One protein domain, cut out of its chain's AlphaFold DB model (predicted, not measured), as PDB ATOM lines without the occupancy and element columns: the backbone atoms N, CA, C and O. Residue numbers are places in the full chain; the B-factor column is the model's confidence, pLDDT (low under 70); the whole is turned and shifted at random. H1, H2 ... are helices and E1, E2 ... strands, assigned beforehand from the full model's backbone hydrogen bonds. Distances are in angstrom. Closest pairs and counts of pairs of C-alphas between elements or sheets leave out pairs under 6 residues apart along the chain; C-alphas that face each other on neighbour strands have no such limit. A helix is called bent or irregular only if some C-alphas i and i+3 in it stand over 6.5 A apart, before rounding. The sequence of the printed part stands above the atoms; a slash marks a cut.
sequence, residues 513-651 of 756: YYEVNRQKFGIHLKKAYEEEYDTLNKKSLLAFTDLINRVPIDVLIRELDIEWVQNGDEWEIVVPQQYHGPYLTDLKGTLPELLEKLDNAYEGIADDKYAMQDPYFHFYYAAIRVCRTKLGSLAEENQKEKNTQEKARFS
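This is residues 513 to 651 of the 756 residues of an uncharacterized protein of Legionella qingyii (UniProt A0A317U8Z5). One long helix, H6, makes the longest axis: its residues 618 to 635 lie in a body of shorter helices and a small sheet, and residues 636 to 651, of which 636 to 650 belong to H6, stick out as a free arm. H5 folds back alongside H6 and covers one face of the small sheet E1 E2 E3, H3 and H4 cross H6, and H1 and H2 lie at the end of the body away from the arm. The printed part has 139 residues, with named elements in the order H1 H2 H3 H4 E1 E2 E3 H5 H6; the class is mostly helix, and the sheet, in the order E1 E2 E3, is antiparallel. It is only just compact, close to loose, with a radius of gyration of the C-alphas of 17.3 A, and spans 58 by 30 by 26 A.

H1 is residues 513 to 521, with C-alpha 513 at (-31.911, 37.426, -63.473). H2, residues 524 to 536, 15.5 A long, is irregular: C-alphas 531 and 534 are 8.8 A apart. H3 is residues 541 to 549 and H4 residues 553 to 560. The strands are E1, residues 563 to 567, E2, residues 570 to 574, and E3, residues 588 to 590. H5, residues 591 to 607, is 24.4 A long. H6, residues 617 to 650, is 49.3 A long and ends with C-alpha 650 at (-21.959, 42.030, -7.826).

H1 is near H6. H2 and H3 form a helical hairpin and touch, closest at the C-alphas of Leu 536 and Ala 543, 5.6 A. H6 touches H3 with residues 618 to 622 alone, at a steep tilt of 58 degrees; the C-alphas of Ile 548 and Ala 622 are closest, 6.4 A. H6 touches H4 with residues 619 to 626 alone, closest at the C-alphas of Ile 553 and Val 626, 6.0 A. E1, E2 and E3 form a meander, each strand the antiparallel neighbour of the one before; N 565 and O 572 are 2.9 A apart, and N 571 and O 589 2.8 A. H5 is on this sheet at a height of 9.2 A, over E3, making two layers, a helix on one face of a sheet. H5 and H6 form a helical hairpin, opposite ways at a shallow tilt of 28 degrees; the C-alphas of Leu 598 and Ile 624 are closest, 6.1 A. H6 touches H5 with residues 621 to 635 alone and only grazes the sheet. Every O i to N i+4 pair is within hydrogen-bond range in H3, H4, H5 and H6, against 4 of 5 in H1 and 6 of 9 in H2.

The C-alphas of Asp 534 and Ser 651, the two farthest apart, are 58.3 A apart. The printed part has no cut. The link E2 to E3 is long, 13 residues. The mean pLDDT of the printed part is 75.6; residues 513 to 545, 547 and 645 to 651 are under 70.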
ATOM      1  N   TYR A 513     -32.407  37.240 -64.833       44.75
ATOM      2  CA  TYR A 513     -31.911  37.426 -63.473       44.75
ATOM      3  C   TYR A 513     -32.190  36.233 -62.523       44.75
ATOM      4  O   TYR A 513     -31.396  35.977 -61.619       44.75
ATOM      5  N   TYR A 514     -33.256  35.448 -62.733       41.72
ATOM      6  CA  TYR A 514     -33.521  34.190 -62.014       41.72
ATOM      7  C   TYR A 514     -32.493  33.115 -62.362       41.72
ATOM      8  O   TYR A 514     -32.051  32.425 -61.459       41.72
ATOM      9  N   GLU A 515     -32.055  32.978 -63.617       42.41
ATOM     10  CA  GLU A 515     -31.066  31.951 -63.987       42.41
ATOM     11  C   GLU A 515     -29.696  32.210 -63.320       42.41
ATOM     12  O   GLU A 515     -29.059  31.278 -62.828       42.41
ATOM     13  N   VAL A 516     -29.289  33.484 -63.210       46.41
ATOM     14  CA  VAL A 516     -28.060  33.916 -62.512       46.41
ATOM     15  C   VAL A 516     -28.148  33.653 -61.003       46.41
ATOM     16  O   VAL A 516     -27.211  33.121 -60.406       46.41
ATOM     17  N   ASN A 517     -29.293  33.951 -60.379       46.34
ATOM     18  CA  ASN A 517     -29.506  33.727 -58.944       46.34
ATOM     19  C   ASN A 517     -29.775  32.247 -58.606       46.34
ATOM     20  O   ASN A 517     -29.353  31.756 -57.559       46.34
ATOM     21  N   ARG A 518     -30.394  31.491 -59.519       47.66
ATOM     22  CA  ARG A 518     -30.587  30.036 -59.445       47.66
ATOM     23  C   ARG A 518     -29.256  29.294 -59.488       47.66
ATOM     24  O   ARG A 518     -29.131  28.279 -58.822       47.66
ATOM     25  N   GLN A 519     -28.255  29.765 -60.229       49.62
ATOM     26  CA  GLN A 519     -26.940  29.114 -60.222       49.62
ATOM     27  C   GLN A 519     -26.221  29.222 -58.866       49.62
ATOM     28  O   GLN A 519     -25.470  28.313 -58.527       49.62
ATOM     29  N   LYS A 520     -26.488  30.270 -58.070       51.31
ATOM     30  CA  LYS A 520     -25.861  30.480 -56.749       51.31
ATOM     31  C   LYS A 520     -26.681  29.929 -55.575       51.31
ATOM     32  O   LYS A 520     -26.142  29.250 -54.717       51.31
ATOM     33  N   PHE A 521     -28.001  30.124 -55.557       51.00
ATOM     34  CA  PHE A 521     -28.870  29.722 -54.431       51.00
ATOM     35  C   PHE A 521     -29.737  28.477 -54.722       51.00
ATOM     36  O   PHE A 521     -30.712  28.181 -54.022       51.00
ATOM     37  N   GLY A 522     -29.402  27.755 -55.795       47.88
ATOM     38  CA  GLY A 522     -30.307  26.954 -56.624       47.88
ATOM     39  C   GLY A 522     -31.071  25.794 -56.014       47.88
ATOM     40  O   GLY A 522     -31.972  25.291 -56.674       47.88
ATOM     41  N   ILE A 523     -30.757  25.347 -54.801       51.09
ATOM     42  CA  ILE A 523     -31.517  24.268 -54.149       51.09
ATOM     43  C   ILE A 523     -32.576  24.854 -53.209       51.09
ATOM     44  O   ILE A 523     -33.719  24.400 -53.203       51.09
ATOM     45  N   HIS A 524     -32.227  25.901 -52.462       53.78
ATOM     46  CA  HIS A 524     -33.115  26.516 -51.473       53.78
ATOM     47  C   HIS A 524     -34.133  27.450 -52.124       53.78
ATOM     48  O   HIS A 524     -35.320  27.392 -51.808       53.78
ATOM     49  N   LEU A 525     -33.673  28.245 -53.093       51.88
ATOM     50  CA  LEU A 525     -34.512  29.173 -53.846       51.88
ATOM     51  C   LEU A 525     -35.472  28.413 -54.770       51.88
ATOM     52  O   LEU A 525     -36.644  28.752 -54.842       51.88
ATOM     53  N   LYS A 526     -35.008  27.315 -55.383       49.38
ATOM     54  CA  LYS A 526     -35.836  26.432 -56.217       49.38
ATOM     55  C   LYS A 526     -36.983  25.805 -55.428       49.38
ATOM     56  O   LYS A 526     -38.112  25.868 -55.888       49.38
ATOM     57  N   LYS A 527     -36.722  25.263 -54.234       52.12
ATOM     58  CA  LYS A 527     -37.767  24.635 -53.412       52.12
ATOM     59  C   LYS A 527     -38.845  25.639 -52.978       52.12
ATOM     60  O   LYS A 527     -40.024  25.363 -53.142       52.12
ATOM     61  N   ALA A 528     -38.445  26.815 -52.490       51.03
ATOM     62  CA  ALA A 528     -39.388  27.860 -52.079       51.03
ATOM     63  C   ALA A 528     -40.174  28.453 -53.265       51.03
ATOM     64  O   ALA A 528     -41.351  28.772 -53.136       51.03
ATOM     65  N   TYR A 529     -39.530  28.581 -54.429       47.09
ATOM     66  CA  TYR A 529     -40.145  29.112 -55.645       47.09
ATOM     67  C   TYR A 529     -41.100  28.105 -56.309       47.09
ATOM     68  O   TYR A 529     -42.152  28.499 -56.807       47.09
ATOM     69  N   GLU A 530     -40.771  26.809 -56.288       50.28
ATOM     70  CA  GLU A 530     -41.626  25.727 -56.803       50.28
ATOM     71  C   GLU A 530     -42.881  25.503 -55.939       50.28
ATOM     72  O   GLU A 530     -43.905  25.073 -56.464       50.28
ATOM     73  N   GLU A 531     -42.834  25.823 -54.641       52.09
ATOM     74  CA  GLU A 531     -43.965  25.652 -53.715       52.09
ATOM     75  C   GLU A 531     -45.005  26.798 -53.783       52.09
ATOM     76  O   GLU A 531     -46.169  26.565 -53.463       52.09
ATOM     77  N   GLU A 532     -44.642  28.014 -54.227       52.81
ATOM     78  CA  GLU A 532     -45.520  29.206 -54.145       52.81
ATOM     79  C   GLU A 532     -45.519  30.117 -55.398       52.81
ATOM     80  O   GLU A 532     -45.902  31.290 -55.324       52.81
ATOM     81  N   TYR A 533     -45.128  29.581 -56.561       46.81
ATOM     82  CA  TYR A 533     -45.009  30.289 -57.849       46.81
ATOM     83  C   TYR A 533     -46.177  31.246 -58.175       46.81
ATOM     84  O   TYR A 533     -45.958  32.397 -58.563       46.81
ATOM     85  N   ASP A 534     -47.422  30.810 -57.963       41.91
ATOM     86  CA  ASP A 534     -48.620  31.598 -58.291       41.91
ATOM     87  C   ASP A 534     -48.836  32.803 -57.352       41.91
ATOM     88  O   ASP A 534     -49.409  33.820 -57.752       41.91
ATOM     89  N   THR A 535     -48.335  32.734 -56.116       44.84
ATOM     90  CA  THR A 535     -48.407  33.820 -55.123       44.84
ATOM     91  C   THR A 535     -47.343  34.892 -55.380       44.84
ATOM     92  O   THR A 535     -47.603  36.084 -55.204       44.84
ATOM     93  N   LEU A 536     -46.161  34.474 -55.850       45.12
ATOM     94  CA  LEU A 536     -44.987  35.321 -56.107       45.12
ATOM     95  C   LEU A 536     -45.137  36.222 -57.347       45.12
ATOM     96  O   LEU A 536     -44.470  37.250 -57.453       45.12
ATOM     97  N   ASN A 537     -46.041  35.884 -58.272       45.72
ATOM     98  CA  ASN A 537     -46.254  36.635 -59.518       45.72
ATOM     99  C   ASN A 537     -47.017  37.966 -59.333       45.72
ATOM    100  O   ASN A 537     -47.106  38.783 -60.253       45.72
ATOM    101  N   LYS A 538     -47.532  38.244 -58.127       45.94
ATOM    102  CA  LYS A 538     -47.987  39.588 -57.751       45.94
ATOM    103  C   LYS A 538     -46.772  40.387 -57.288       45.94
ATOM    104  O   LYS A 538     -46.370  40.244 -56.139       45.94
ATOM    105  N   LYS A 539     -46.208  41.208 -58.187       50.62
ATOM    106  CA  LYS A 539     -45.072  42.140 -57.984       50.62
ATOM    107  C   LYS A 539     -45.172  42.939 -56.670       50.62
ATOM    108  O   LYS A 539     -45.558  44.105 -56.673       50.62
ATOM    109  N   SER A 540     -44.845  42.328 -55.540       58.09
ATOM    110  CA  SER A 540     -44.864  42.967 -54.231       58.09
ATOM    111  C   SER A 540     -43.570  42.631 -53.517       58.09
ATOM    112  O   SER A 540     -43.170  41.469 -53.459       58.09
ATOM    113  N   LEU A 541     -42.920  43.667 -52.984       54.00
ATOM    114  CA  LEU A 541     -41.691  43.565 -52.199       54.00
ATOM    115  C   LEU A 541     -41.831  42.453 -51.148       54.00
ATOM    116  O   LEU A 541     -40.980  41.583 -51.063       54.00
ATOM    117  N   LEU A 542     -42.981  42.417 -50.467       58.97
ATOM    118  CA  LEU A 542     -43.377  41.425 -49.462       58.97
ATOM    119  C   LEU A 542     -43.226  39.959 -49.892       58.97
ATOM    120  O   LEU A 542     -42.775  39.145 -49.095       58.97
ATOM    121  N   ALA A 543     -43.587  39.605 -51.127       59.69
ATOM    122  CA  ALA A 543     -43.489  38.221 -51.586       59.69
ATOM    123  C   ALA A 543     -42.023  37.810 -51.836       59.69
ATOM    124  O   ALA A 543     -41.616  36.689 -51.535       59.69
ATOM    125  N   PHE A 544     -41.201  38.740 -52.332       64.81
ATOM    126  CA  PHE A 544     -39.776  38.502 -52.579       64.81
ATOM    127  C   PHE A 544     -38.943  38.519 -51.296       64.81
ATOM    128  O   PHE A 544     -38.032  37.702 -51.139       64.81
ATOM    129  N   THR A 545     -39.266  39.416 -50.362       68.06
ATOM    130  CA  THR A 545     -38.618  39.456 -49.052       68.06
ATOM    131  C   THR A 545     -38.908  38.192 -48.259       68.06
ATOM    132  O   THR A 545     -37.982  37.651 -47.661       68.06
ATOM    133  N   ASP A 546     -40.132  37.656 -48.319       71.38
ATOM    134  CA  ASP A 546     -40.479  36.392 -47.660       71.38
ATOM    135  C   ASP A 546     -39.632  35.216 -48.174       71.38
ATOM    136  O   ASP A 546     -39.126  34.406 -47.395       71.38
ATOM    137  N   LEU A 547     -39.360  35.173 -49.479       69.81
ATOM    138  CA  LEU A 547     -38.557  34.110 -50.072       69.81
ATOM    139  C   LEU A 547     -37.089  34.154 -49.619       69.81
ATOM    140  O   LEU A 547     -36.524  33.122 -49.249       69.81
ATOM    141  N   ILE A 548     -36.480  35.344 -49.578       75.38
ATOM    142  CA  ILE A 548     -35.135  35.505 -49.007       75.38
ATOM    143  C   ILE A 548     -35.156  35.251 -47.500       75.38
ATOM    144  O   ILE A 548     -34.211  34.658 -46.978       75.38
ATOM    145  N   ASN A 549     -36.240  35.618 -46.808       76.25
ATOM    146  CA  ASN A 549     -36.400  35.408 -45.372       76.25
ATOM    147  C   ASN A 549     -36.378  33.927 -44.965       76.25
ATOM    148  O   ASN A 549     -35.920  33.589 -43.871       76.25
ATOM    149  N   ARG A 550     -36.795  33.031 -45.860       74.94
ATOM    150  CA  ARG A 550     -36.783  31.580 -45.635       74.94
ATOM    151  C   ARG A 550     -35.411  30.930 -45.843       74.94
ATOM    152  O   ARG A 550     -35.217  29.795 -45.411       74.94
ATOM    153  N   VAL A 551     -34.447  31.616 -46.466       75.38
ATOM    154  CA  VAL A 551     -33.077  31.093 -46.583       75.38
ATOM    155  C   VAL A 551     -32.359  31.260 -45.235       75.38
ATOM    156  O   VAL A 551     -32.358  32.375 -44.692       75.38
ATOM    157  N   PRO A 552     -31.751  30.190 -44.679       82.56
ATOM    158  CA  PRO A 552     -30.946  30.285 -43.464       82.56
ATOM    159  C   PRO A 552     -29.811  31.307 -43.607       82.56
ATOM    160  O   PRO A 552     -29.168  31.407 -44.653       82.56
ATOM    161  N   ILE A 553     -29.573  32.087 -42.553       81.00
ATOM    162  CA  ILE A 553     -28.640  33.225 -42.585       81.00
ATOM    163  C   ILE A 553     -27.191  32.777 -42.776       81.00
ATOM    164  O   ILE A 553     -26.442  33.432 -43.490       81.00
ATOM    165  N   ASP A 554     -26.805  31.648 -42.194       78.88
ATOM    166  CA  ASP A 554     -25.494  31.021 -42.372       78.88
ATOM    167  C   ASP A 554     -25.235  30.612 -43.830       78.88
ATOM    168  O   ASP A 554     -24.121  30.767 -44.333       78.88
ATOM    169  N   VAL A 555     -26.276  30.161 -44.538       78.75
ATOM    170  CA  VAL A 555     -26.205  29.876 -45.976       78.75
ATOM    171  C   VAL A 555     -26.020  31.172 -46.760       78.75
ATOM    172  O   VAL A 555     -25.125  31.244 -47.596       78.75
ATOM    173  N   LEU A 556     -26.806  32.212 -46.467       82.25
ATOM    174  CA  LEU A 556     -26.658  33.506 -47.139       82.25
ATOM    175  C   LEU A 556     -25.269  34.122 -46.912       82.25
ATOM    176  O   LEU A 556     -24.678  34.609 -47.867       82.25
ATOM    177  N   ILE A 557     -24.709  34.051 -45.699       80.62
ATOM    178  CA  ILE A 557     -23.346  34.535 -45.406       80.62
ATOM    179  C   ILE A 557     -22.320  33.866 -46.326       80.62
ATOM    180  O   ILE A 557     -21.508  34.556 -46.938       80.62
ATOM    181  N   ARG A 558     -22.380  32.534 -46.451       83.19
ATOM    182  CA  ARG A 558     -21.430  31.766 -47.266       83.19
ATOM    183  C   ARG A 558     -21.560  32.069 -48.759       83.19
ATOM    184  O   ARG A 558     -20.548  32.180 -49.435       83.19
ATOM    185  N   GLU A 559     -22.782  32.177 -49.277       82.19
ATOM    186  CA  GLU A 559     -23.004  32.385 -50.717       82.19
ATOM    187  C   GLU A 559     -22.772  33.842 -51.161       82.19
ATOM    188  O   GLU A 559     -22.441  34.093 -52.322       82.19
ATOM    189  N   LEU A 560     -22.968  34.811 -50.260       84.62
ATOM    190  CA  LEU A 560     -22.746  36.232 -50.550       84.62
ATOM    191  C   LEU A 560     -21.278  36.651 -50.379       84.62
ATOM    192  O   LEU A 560     -20.921  37.726 -50.859       84.62
ATOM    193  N   ASP A 561     -20.458  35.806 -49.740       88.81
ATOM    194  CA  ASP A 561     -19.028  36.035 -49.486       88.81
ATOM    195  C   ASP A 561     -18.772  37.380 -48.777       88.81
ATOM    196  O   ASP A 561     -17.916  38.170 -49.164       88.81
ATOM    197  N   ILE A 562     -19.610  37.687 -47.776       89.25
ATOM    198  CA  ILE A 562     -19.525  38.929 -46.994       89.25
ATOM    199  C   ILE A 562     -18.513  38.737 -45.869       89.25
ATOM    200  O   ILE A 562     -18.723  37.915 -44.969       89.25
ATOM    201  N   GLU A 563     -17.460  39.546 -45.880       91.25
ATOM    202  CA  GLU A 563     -16.441  39.561 -44.835       91.25
ATOM    203  C   GLU A 563     -16.694  40.691 -43.829       91.25
ATOM    204  O   GLU A 563     -17.242  41.747 -44.149       91.25
ATOM    205  N   TRP A 564     -16.280  40.459 -42.585       91.81
ATOM    206  CA  TRP A 564     -16.412  41.411 -41.485       91.81
ATOM    207  C   TRP A 564     -15.031  41.697 -40.929       91.81
ATOM    208  O   TRP A 564     -14.381  40.798 -40.392       91.81
ATOM    209  N   VAL A 565     -14.593  42.945 -41.036       93.75
ATOM    210  CA  VAL A 565     -13.294  43.380 -40.530       93.75
ATOM    211  C   VAL A 565     -13.530  44.279 -39.325       93.75
ATOM    212  O   VAL A 565     -14.174  45.319 -39.435       93.75
ATOM    213  N   GLN A 566     -13.025  43.876 -38.160       94.50
ATOM    214  CA  GLN A 566     -13.063  44.702 -36.954       94.50
ATOM    215  C   GLN A 566     -11.731  45.436 -36.786       94.50
ATOM    216  O   GLN A 566     -10.668  44.813 -36.800       94.50
ATOM    217  N   ASN A 567     -11.787  46.750 -36.577       92.81
ATOM    218  CA  ASN A 567     -10.630  47.584 -36.271       92.81
ATOM    219  C   ASN A 567     -10.931  48.465 -35.048       92.81
ATOM    220  O   ASN A 567     -11.416  49.588 -35.162       92.81
ATOM    221  N   GLY A 568     -10.671  47.924 -33.854       93.19
ATOM    222  CA  GLY A 568     -11.058  48.562 -32.593       93.19
ATOM    223  C   GLY A 568     -12.575  48.535 -32.387       93.19
ATOM    224  O   GLY A 568     -13.186  47.464 -32.422       93.19
ATOM    225  N   ASP A 569     -13.165  49.714 -32.173       91.44
ATOM    226  CA  ASP A 569     -14.617  49.895 -32.020       91.44
ATOM    227  C   ASP A 569     -15.345  50.053 -33.371       91.44
ATOM    228  O   ASP A 569     -16.579  50.029 -33.423       91.44
ATOM    229  N   GLU A 570     -14.591  50.196 -34.467       94.56
ATOM    230  CA  GLU A 570     -15.123  50.268 -35.825       94.56
ATOM    231  C   GLU A 570     -15.191  48.884 -36.472       94.56
ATOM    232  O   GLU A 570     -14.321  48.026 -36.304       94.56
ATOM    233  N   TRP A 571     -16.231  48.704 -37.273       94.94
ATOM    234  CA  TRP A 571     -16.481  47.537 -38.095       94.94
ATOM    235  C   TRP A 571     -16.586  47.971 -39.555       94.94
ATOM    236  O   TRP A 571     -17.108  49.041 -39.866       94.94
ATOM    237  N   GLU A 572     -16.098  47.126 -40.452       95.88
ATOM    238  CA  GLU A 572     -16.226  47.275 -41.896       95.88
ATOM    239  C   GLU A 572     -16.848  46.003 -42.476       95.88
ATOM    240  O   GLU A 572     -16.371  44.890 -42.232       95.88
ATOM    241  N   ILE A 573     -17.943  46.177 -43.216       94.38
ATOM    242  CA  ILE A 573     -18.627  45.108 -43.941       94.38
ATOM    243  C   ILE A 573     -18.100  45.131 -45.369       94.38
ATOM    244  O   ILE A 573     -18.467  45.996 -46.167       94.38
ATOM    245  N   VAL A 574     -17.240  44.173 -45.693       92.38
ATOM    246  CA  VAL A 574     -16.647  44.065 -47.022       92.38
ATOM    247  C   VAL A 574     -17.551  43.186 -47.875       92.38
ATOM    248  O   VAL A 574     -17.703  41.987 -47.643       92.38
ATOM    249  N   VAL A 575     -18.180  43.812 -48.865       88.50
ATOM    250  CA  VAL A 575     -18.999  43.138 -49.874       88.50
ATOM    251  C   VAL A 575     -18.139  42.952 -51.131       88.50
ATOM    252  O   VAL A 575     -17.396  43.866 -51.486       88.50
ATOM    253  N   PRO A 576     -18.206  41.815 -51.848       86.62
ATOM    254  CA  PRO A 576     -17.422  41.640 -53.066       86.62
ATOM    255  C   PRO A 576     -17.710  42.728 -54.111       86.62
ATOM    256  O   PRO A 576     -18.864  43.084 -54.353       86.62
ATOM    257  N   GLN A 577     -16.662  43.203 -54.794       83.06
ATOM    258  CA  GLN A 577     -16.711  44.368 -55.694       83.06
ATOM    259  C   GLN A 577     -17.787  44.272 -56.790       83.06
ATOM    260  O   GLN A 577     -18.372  45.274 -57.193       83.06
ATOM    261  N   GLN A 578     -18.074  43.056 -57.258       77.94
ATOM    262  CA  GLN A 578     -19.114  42.769 -58.253       77.94
ATOM    263  C   GLN A 578     -20.545  43.069 -57.776       77.94
ATOM    264  O   GLN A 578     -21.466  43.060 -58.588       77.94
ATOM    265  N   TYR A 579     -20.727  43.331 -56.482       78.81
ATOM    266  CA  TYR A 579     -22.004  43.672 -55.866       78.81
ATOM    267  C   TYR A 579     -22.001  45.051 -55.200       78.81
ATOM    268  O   TYR A 579     -22.871  45.354 -54.383       78.81
ATOM    269  N   HIS A 580     -21.018  45.894 -55.519       81.56
ATOM    270  CA  HIS A 580     -21.045  47.289 -55.110       81.56
ATOM    271  C   HIS A 580     -22.176  48.002 -55.856       81.56
ATOM    272  O   HIS A 580     -22.048  48.352 -57.029       81.56
ATOM    273  N   GLY A 581     -23.293  48.190 -55.163       82.00
ATOM    274  CA  GLY A 581     -24.436  48.969 -55.618       82.00
ATOM    275  C   GLY A 581     -24.656  50.210 -54.764       82.00
ATOM    276  O   GLY A 581     -24.041  50.329 -53.705       82.00
ATOM    277  N   PRO A 582     -25.580  51.101 -55.166       83.19
ATOM    278  CA  PRO A 582     -25.858  52.343 -54.441       83.19
ATOM    279  C   PRO A 582     -26.305  52.121 -52.984       83.19
ATOM    280  O   PRO A 582     -26.185  53.028 -52.169       83.19
ATOM    281  N   TYR A 583     -26.784  50.919 -52.644       87.12
ATOM    282  CA  TYR A 583     -27.276  50.569 -51.307       87.12
ATOM    283  C   TYR A 583     -26.223  49.940 -50.380       87.12
ATOM    284  O   TYR A 583     -26.479  49.792 -49.191       87.12
ATOM    285  N   LEU A 584     -25.062  49.527 -50.900       88.25
ATOM    286  CA  LEU A 584     -24.022  48.823 -50.126       88.25
ATOM    287  C   LEU A 584     -22.671  49.554 -50.147       88.25
ATOM    288  O   LEU A 584     -21.631  48.956 -49.881       88.25
ATOM    289  N   THR A 585     -22.659  50.846 -50.478       85.12
ATOM    290  CA  THR A 585     -21.449  51.674 -50.414       85.12
ATOM    291  C   THR A 585     -21.211  52.208 -49.005       85.12
ATOM    292  O   THR A 585     -22.154  52.628 -48.343       85.12
ATOM    293  N   ASP A 586     -19.943  52.266 -48.585       86.88
ATOM    294  CA  ASP A 586     -19.510  52.878 -47.317       86.88
ATOM    295  C   ASP A 586     -20.056  52.193 -46.043       86.88
ATOM    296  O   ASP A 586     -20.458  52.840 -45.073       86.88
ATOM    297  N   LEU A 587     -20.049  50.856 -46.001       92.62
ATOM    298  CA  LEU A 587     -20.430  50.087 -44.809       92.62
ATOM    299  C   LEU A 587     -19.283  49.985 -43.791       92.62
ATOM    300  O   LEU A 587     -18.841  48.894 -43.432       92.62
ATOM    301  N   LYS A 588     -18.821  51.141 -43.309       95.50
ATOM    302  CA  LYS A 588     -17.845  51.272 -42.224       95.50
ATOM    303  C   LYS A 588     -18.368  52.194 -41.119       95.50
ATOM    304  O   LYS A 588     -18.965  53.230 -41.418       95.50
ATOM    305  N   GLY A 589     -18.142  51.826 -39.860       95.25
ATOM    306  CA  GLY A 589     -18.490  52.641 -38.693       95.25
ATOM    307  C   GLY A 589     -18.571  51.832 -37.402       95.25
ATOM    308  O   GLY A 589     -18.268  50.640 -37.370       95.25
ATOM    309  N   THR A 590     -18.994  52.476 -36.322       94.19
ATOM    310  CA  THR A 590     -19.357  51.786 -35.077       94.19
ATOM    311  C   THR A 590     -20.595  50.901 -35.279       94.19
ATOM    312  O   THR A 590     -21.355  51.063 -36.236       94.19
ATOM    313  N   LEU A 591     -20.839  49.952 -34.366       91.81
ATOM    314  CA  LEU A 591     -21.990  49.041 -34.461       91.81
ATOM    315  C   LEU A 591     -23.350  49.770 -34.638       91.81
ATOM    316  O   LEU A 591     -24.132  49.336 -35.485       91.81
ATOM    317  N   PRO A 592     -23.648  50.867 -33.903       91.62
ATOM    318  CA  PRO A 592     -24.879  51.637 -34.101       91.62
ATOM    319  C   PRO A 592     -24.938  52.351 -35.456       91.62
ATOM    320  O   PRO A 592     -25.973  52.310 -36.112       91.62
ATOM    321  N   GLU A 593     -23.829  52.949 -35.901       93.75
ATOM    322  CA  GLU A 593     -23.753  53.646 -37.194       93.75
ATOM    323  C   GLU A 593     -23.960  52.679 -38.365       93.75
ATOM    324  O   GLU A 593     -24.634  53.010 -39.336       93.75
ATOM    325  N   LEU A 594     -23.421  51.458 -38.277       93.81
ATOM    326  CA  LEU A 594     -23.651  50.433 -39.295       93.81
ATOM    327  C   LEU A 594     -25.102  49.953 -39.335       93.81
ATOM    328  O   LEU A 594     -25.625  49.725 -40.423       93.81
ATOM    329  N   LEU A 595     -25.755  49.798 -38.178       91.81
ATOM    330  CA  LEU A 595     -27.180  49.460 -38.129       91.81
ATOM    331  C   LEU A 595     -28.021  50.560 -38.785       91.81
ATOM    332  O   LEU A 595     -28.858  50.252 -39.626       91.81
ATOM    333  N   GLU A 596     -27.737  51.827 -38.482       93.44
ATOM    334  CA  GLU A 596     -28.408  52.971 -39.105       93.44
ATOM    335  C   GLU A 596     -28.171  53.021 -40.623       93.44
ATOM    336  O   GLU A 596     -29.113  53.179 -41.397       93.44
ATOM    337  N   LYS A 597     -26.930  52.810 -41.083       94.06
ATOM    338  CA  LYS A 597     -26.601  52.746 -42.518       94.06
ATOM    339  C   LYS A 597     -27.361  51.628 -43.240       94.06
ATOM    340  O   LYS A 597     -27.849  51.842 -44.347       94.06
ATOM    341  N   LEU A 598     -27.485  50.450 -42.628       93.06
ATOM    342  CA  LEU A 598     -28.231  49.324 -43.204       93.06
ATOM    343  C   LEU A 598     -29.746  49.542 -43.179       93.06
ATOM    344  O   LEU A 598     -30.432  49.079 -44.092       93.06
ATOM    345  N   ASP A 599     -30.263  50.232 -42.166       92.06
ATOM    346  CA  ASP A 599     -31.672  50.614 -42.083       92.06
ATOM    347  C   ASP A 599     -32.008  51.635 -43.178       92.06
ATOM    348  O   ASP A 599     -32.950  51.421 -43.938       92.06
ATOM    349  N   ASN A 600     -31.158  52.646 -43.372       92.12
ATOM    350  CA  ASN A 600     -31.278  53.608 -44.472       92.12
ATOM    351  C   ASN A 600     -31.177  52.930 -45.848       92.12
ATOM    352  O   ASN A 600     -31.932  53.259 -46.763       92.12
ATOM    353  N   ALA A 601     -30.272  51.960 -46.015       91.44
ATOM    354  CA  ALA A 601     -30.170  51.179 -47.247       91.44
ATOM    355  C   ALA A 601     -31.439  50.349 -47.504       91.44
ATOM    356  O   ALA A 601     -31.905  50.261 -48.639       91.44
ATOM    357  N   TYR A 602     -32.017  49.764 -46.452       90.00
ATOM    358  CA  TYR A 602     -33.271  49.019 -46.531       90.00
ATOM    359  C   TYR A 602     -34.445  49.917 -46.939       90.00
ATOM    360  O   TYR A 602     -35.207  49.553 -47.834       90.00
ATOM    361  N   GLU A 603     -34.581  51.083 -46.306       89.62
ATOM    362  CA  GLU A 603     -35.607  52.077 -46.639       89.62
ATOM    363  C   GLU A 603     -35.425  52.600 -48.066       89.62
ATOM    364  O   GLU A 603     -36.383  52.618 -48.834       89.62
ATOM    365  N   GLY A 604     -34.188  52.883 -48.486       88.12
ATOM    366  CA  GLY A 604     -33.880  53.296 -49.856       88.12
ATOM    367  C   GLY A 604     -34.279  52.261 -50.914       88.12
ATOM    368  O   GLY A 604     -34.763  52.630 -51.982       88.12
ATOM    369  N   ILE A 605     -34.129  50.964 -50.619       84.06
ATOM    370  CA  ILE A 605     -34.621  49.886 -51.493       84.06
ATOM    371  C   ILE A 605     -36.152  49.810 -51.479       84.06
ATOM    372  O   ILE A 605     -36.760  49.525 -52.510       84.06
ATOM    373  N   ALA A 606     -36.782  50.011 -50.321       80.00
ATOM    374  CA  ALA A 606     -38.234  49.936 -50.181       80.00
ATOM    375  C   ALA A 606     -38.959  51.108 -50.870       80.00
ATOM    376  O   ALA A 606     -40.034  50.903 -51.439       80.00
ATOM    377  N   ASP A 607     -38.361  52.300 -50.849       81.81
ATOM    378  CA  ASP A 607     -38.913  53.528 -51.428       81.81
ATOM    379  C   ASP A 607     -38.681  53.642 -52.944       81.81
ATOM    380  O   ASP A 607     -39.458  54.296 -53.655       81.81
ATOM    381  N   ASP A 608     -37.646  52.988 -53.474       82.25
ATOM    382  CA  ASP A 608     -37.373  52.969 -54.907       82.25
ATOM    383  C   ASP A 608     -38.307  51.992 -55.647       82.25
ATOM    384  O   ASP A 608     -38.125  50.771 -55.680       82.25
ATOM    385  N   LYS A 609     -39.307  52.564 -56.331       76.19
ATOM    386  CA  LYS A 609     -40.291  51.841 -57.160       76.19
ATOM    387  C   LYS A 609     -39.664  51.010 -58.287       76.19
ATOM    388  O   LYS A 609     -40.344  50.136 -58.832       76.19
ATOM    389  N   TYR A 610     -38.411  51.277 -58.649       76.44
ATOM    390  CA  TYR A 610     -37.664  50.569 -59.683       76.44
ATOM    391  C   TYR A 610     -36.581  49.645 -59.119       76.44
ATOM    392  O   TYR A 610     -36.013  48.887 -59.901       76.44
ATOM    393  N   ALA A 611     -36.346  49.607 -57.799       74.38
ATOM    394  CA  ALA A 611     -35.310  48.761 -57.201       74.38
ATOM    395  C   ALA A 611     -35.460  47.283 -57.586       74.38
ATOM    396  O   ALA A 611     -34.469  46.622 -57.861       74.38
ATOM    397  N   MET A 612     -36.690  46.764 -57.709       70.12
ATOM    398  CA  MET A 612     -36.934  45.376 -58.148       70.12
ATOM    399  C   MET A 612     -36.519  45.086 -59.601       70.12
ATOM    400  O   MET A 612     -36.463  43.923 -59.998       70.12
ATOM    401  N   GLN A 613     -36.287  46.122 -60.409       72.81
ATOM    402  CA  GLN A 613     -35.790  46.000 -61.780       72.81
ATOM    403  C   GLN A 613     -34.254  45.968 -61.829       72.81
ATOM    404  O   GLN A 613     -33.702  45.616 -62.872       72.81
ATOM    405  N   ASP A 614     -33.569  46.294 -60.724       75.44
ATOM    406  CA  ASP A 614     -32.117  46.174 -60.624       75.44
ATOM    407  C   ASP A 614     -31.716  44.683 -60.645       75.44
ATOM    408  O   ASP A 614     -32.215  43.893 -59.829       75.44
ATOM    409  N   PRO A 615     -30.811  44.261 -61.550       72.75
ATOM    410  CA  PRO A 615     -30.354  42.873 -61.644       72.75
ATOM    411  C   PRO A 615     -29.785  42.312 -60.330       72.75
ATOM    412  O   PRO A 615     -29.812  41.096 -60.120       72.75
ATOM    413  N   TYR A 616     -29.309  43.176 -59.433       79.44
ATOM    414  CA  TYR A 616     -28.708  42.829 -58.146       79.44
ATOM    415  C   TYR A 616     -29.631  43.067 -56.947       79.44
ATOM    416  O   TYR A 616     -29.213  42.839 -55.814       79.44
ATOM    417  N   PHE A 617     -30.898  43.433 -57.157       81.38
ATOM    418  CA  PHE A 617     -31.880  43.657 -56.088       81.38
ATOM    419  C   PHE A 617     -31.888  42.557 -55.013       81.38
ATOM    420  O   PHE A 617     -31.790  42.827 -53.816       81.38
ATOM    421  N   HIS A 618     -31.955  41.296 -55.451       77.38
ATOM    422  CA  HIS A 618     -31.986  40.128 -54.567       77.38
ATOM    423  C   HIS A 618     -30.720  40.025 -53.720       77.38
ATOM    424  O   HIS A 618     -30.780  39.655 -52.550       77.38
ATOM    425  N   PHE A 619     -29.581  40.373 -54.316       85.06
ATOM    426  CA  PHE A 619     -28.309  40.400 -53.622       85.06
ATOM    427  C   PHE A 619     -28.301  41.511 -52.572       85.06
ATOM    428  O   PHE A 619     -27.984  41.235 -51.420       85.06
ATOM    429  N   TYR A 620     -28.701  42.735 -52.935       86.62
ATOM    430  CA  TYR A 620     -28.730  43.862 -51.999       86.62
ATOM    431  C   TYR A 620     -29.622  43.565 -50.795       86.62
ATOM    432  O   TYR A 620     -29.188  43.724 -49.655       86.62
ATOM    433  N   TYR A 621     -30.826  43.038 -51.031       87.69
ATOM    434  CA  TYR A 621     -31.742  42.679 -49.952       87.69
ATOM    435  C   TYR A 621     -31.183  41.564 -49.054       87.69
ATOM    436  O   TYR A 621     -31.219  41.671 -47.825       87.69
ATOM    437  N   ALA A 622     -30.628  40.501 -49.649       86.69
ATOM    438  CA  ALA A 622     -30.028  39.400 -48.898       86.69
ATOM    439  C   ALA A 622     -28.819  39.854 -48.070       86.69
ATOM    440  O   ALA A 622     -28.713  39.488 -46.899       86.69
ATOM    441  N   ALA A 623     -27.945  40.679 -48.653       88.19
ATOM    442  CA  ALA A 623     -26.780  41.239 -47.984       88.19
ATOM    443  C   ALA A 623     -27.198  42.118 -46.803       88.19
ATOM    444  O   ALA A 623     -26.740  41.882 -45.689       88.19
ATOM    445  N   ILE A 624     -28.144  43.044 -46.994       90.56
ATOM    446  CA  ILE A 624     -28.657  43.894 -45.908       90.56
ATOM    447  C   ILE A 624     -29.221  43.041 -44.769       90.56
ATOM    448  O   ILE A 624     -28.908  43.279 -43.602       90.56
ATOM    449  N   ARG A 625     -30.008  42.007 -45.084       89.94
ATOM    450  CA  ARG A 625     -30.593  41.111 -44.076       89.94
ATOM    451  C   ARG A 625     -29.529  40.359 -43.273       89.94
ATOM    452  O   ARG A 625     -29.615  40.296 -42.041       89.94
ATOM    453  N   VAL A 626     -28.549  39.776 -43.963       89.88
ATOM    454  CA  VAL A 626     -27.414  39.089 -43.334       89.88
ATOM    455  C   VAL A 626     -26.673  40.046 -42.410       89.88
ATOM    456  O   VAL A 626     -26.434  39.717 -41.245       89.88
ATOM    457  N   CYS A 627     -26.390  41.250 -42.903       89.62
ATOM    458  CA  CYS A 627     -25.657  42.258 -42.165       89.62
ATOM    459  C   CYS A 627     -26.384  42.723 -40.905       89.62
ATOM    460  O   CYS A 627     -25.797  42.704 -39.822       89.62
ATOM    461  N   ARG A 628     -27.680  43.035 -41.005       90.19
ATOM    462  CA  ARG A 628     -28.500  43.429 -39.848       90.19
ATOM    463  C   ARG A 628     -28.550  42.334 -38.790       90.19
ATOM    464  O   ARG A 628     -28.369  42.612 -37.608       90.19
ATOM    465  N   THR A 629     -28.748  41.084 -39.204       89.56
ATOM    466  CA  THR A 629     -28.864  39.979 -38.242       89.56
ATOM    467  C   THR A 629     -27.546  39.714 -37.523       89.56
ATOM    468  O   THR A 629     -27.529  39.510 -36.308       89.56
ATOM    469  N   LYS A 630     -26.423  39.758 -38.252       89.94
ATOM    470  CA  LYS A 630     -25.102  39.561 -37.654       89.94
ATOM    471  C   LYS A 630     -24.751  40.695 -36.689       89.94
ATOM    472  O   LYS A 630     -24.356  40.407 -35.559       89.94
ATOM    473  N   LEU A 631     -24.976  41.953 -37.073       89.25
ATOM    474  CA  LEU A 631     -24.775  43.105 -36.185       89.25
ATOM    475  C   LEU A 631     -25.667  43.047 -34.944       89.25
ATOM    476  O   LEU A 631     -25.188  43.327 -33.850       89.25
ATOM    477  N   GLY A 632     -26.926  42.621 -35.087       87.81
ATOM    478  CA  GLY A 632     -27.827  42.404 -33.953       87.81
ATOM    479  C   GLY A 632     -27.275  41.375 -32.964       87.81
ATOM    480  O   GLY A 632     -27.224  41.642 -31.765       87.81
ATOM    481  N   SER A 633     -26.764  40.241 -33.458       88.38
ATOM    482  CA  SER A 633     -26.132  39.232 -32.595       88.38
ATOM    483  C   SER A 633     -24.885  39.761 -31.875       88.38
ATOM    484  O   SER A 633     -24.737  39.543 -30.675       88.38
ATOM    485  N   LEU A 634     -24.042  40.537 -32.568       88.00
ATOM    486  CA  LEU A 634     -22.857  41.171 -31.981       88.00
ATOM    487  C   LEU A 634     -23.236  42.234 -30.937       88.00
ATOM    488  O   LEU A 634     -22.562  42.369 -29.916       88.00
ATOM    489  N   ALA A 635     -24.329  42.971 -31.154       86.44
ATOM    490  CA  ALA A 635     -24.849  43.943 -30.194       86.44
ATOM    491  C   ALA A 635     -25.302  43.251 -28.903       86.44
ATOM    492  O   ALA A 635     -24.972  43.696 -27.802       86.44
ATOM    493  N   GLU A 636     -26.029  42.139 -29.035       86.62
ATOM    494  CA  GLU A 636     -26.488  41.342 -27.901       86.62
ATOM    495  C   GLU A 636     -25.336  40.685 -27.137       86.62
ATOM    496  O   GLU A 636     -25.370  40.651 -25.906       86.62
ATOM    497  N   GLU A 637     -24.323  40.168 -27.835       87.69
ATOM    498  CA  GLU A 637     -23.115  39.602 -27.224       87.69
ATOM    499  C   GLU A 637     -22.348  40.670 -26.441       87.69
ATOM    500  O   GLU A 637     -22.112  40.488 -25.246       87.69
ATOM    501  N   ASN A 638     -22.095  41.835 -27.047       82.56
ATOM    502  CA  ASN A 638     -21.469  42.973 -26.369       82.56
ATOM    503  C   ASN A 638     -22.269  43.425 -25.135       82.56
ATOM    504  O   ASN A 638     -21.695  43.758 -24.095       82.56
ATOM    505  N   GLN A 639     -23.603  43.416 -25.211       82.00
ATOM    506  CA  GLN A 639     -24.452  43.762 -24.072       82.00
ATOM    507  C   GLN A 639     -24.426  42.680 -22.982       82.00
ATOM    508  O   GLN A 639     -24.401  43.004 -21.792       82.00
ATOM    509  N   LYS A 640     -24.409  41.394 -23.351       82.19
ATOM    510  CA  LYS A 640     -24.281  40.274 -22.406       82.19
ATOM    511  C   LYS A 640     -22.928  40.281 -21.711       82.19
ATOM    512  O   LYS A 640     -22.889  40.027 -20.510       82.19
ATOM    513  N   GLU A 641     -21.845  40.601 -22.410       81.50
ATOM    514  CA  GLU A 641     -20.516  40.739 -21.812       81.50
ATOM    515  C   GLU A 641     -20.458  41.907 -20.829       81.50
ATOM    516  O   GLU A 641     -20.016  41.714 -19.695       81.50
ATOM    517  N   LYS A 642     -21.011  43.074 -21.194       79.62
ATOM    518  CA  LYS A 642     -21.159  44.212 -20.270       79.62
ATOM    519  C   LYS A 642     -21.965  43.828 -19.026       79.62
ATOM    520  O   LYS A 642     -21.497  44.015 -17.906       79.62
ATOM    521  N   ASN A 643     -23.120  43.184 -19.206       73.62
ATOM    522  CA  ASN A 643     -23.968  42.734 -18.099       73.62
ATOM    523  C   ASN A 643     -23.303  41.634 -17.247       73.62
ATOM    524  O   ASN A 643     -23.556  41.540 -16.046       73.62
ATOM    525  N   THR A 644     -22.471  40.776 -17.845       71.69
ATOM    526  CA  THR A 644     -21.744  39.709 -17.139       71.69
ATOM    527  C   THR A 644     -20.566  40.279 -16.360       71.69
ATOM    528  O   THR A 644     -20.357  39.876 -15.219       71.69
ATOM    529  N   GLN A 645     -19.851  41.267 -16.904       66.31
ATOM    530  CA  GLN A 645     -18.848  42.029 -16.158       66.31
ATOM    531  C   GLN A 645     -19.481  42.803 -14.993       66.31
ATOM    532  O   GLN A 645     -18.925  42.815 -13.893       66.31
ATOM    533  N   GLU A 646     -20.668  43.382 -15.181       60.38
ATOM    534  CA  GLU A 646     -21.419  44.014 -14.094       60.38
ATOM    535  C   GLU A 646     -21.888  42.989 -13.050       60.38
ATOM    536  O   GLU A 646     -21.660  43.182 -11.856       60.38
ATOM    537  N   LYS A 647     -22.442  41.840 -13.455       54.06
ATOM    538  CA  LYS A 647     -22.827  40.760 -12.523       54.06
ATOM    539  C   LYS A 647     -21.639  40.139 -11.788       54.06
ATOM    540  O   LYS A 647     -21.773  39.802 -10.611       54.06
ATOM    541  N   ALA A 648     -20.482  40.008 -12.434       52.50
ATOM    542  CA  ALA A 648     -19.253  39.540 -11.799       52.50
ATOM    543  C   ALA A 648     -18.761  40.531 -10.732       52.50
ATOM    544  O   ALA A 648     -18.263  40.105  -9.692       52.50
ATOM    545  N   ARG A 649     -18.995  41.839 -10.919       51.28
ATOM    546  CA  ARG A 649     -18.767  42.851  -9.873       51.28
ATOM    547  C   ARG A 649     -19.744  42.737  -8.694       51.28
ATOM    548  O   ARG A 649     -19.363  43.089  -7.583       51.28
ATOM    549  N   PHE A 650     -20.954  42.207  -8.892       48.06
ATOM    550  CA  PHE A 650     -21.959  42.030  -7.826       48.06
ATOM    551  C   PHE A 650     -21.924  40.664  -7.109       48.06
ATOM    552  O   PHE A 650     -22.465  40.542  -6.013       48.06
ATOM    553  N   SER A 651     -21.286  39.635  -7.678       40.88
ATOM    554  CA  SER A 651     -21.346  38.250  -7.159       40.88
ATOM    555  C   SER A 651     -20.290  37.904  -6.095       40.88
ATOM    556  O   SER A 651     -20.224  36.764  -5.646       40.88
TER     557      SER A 651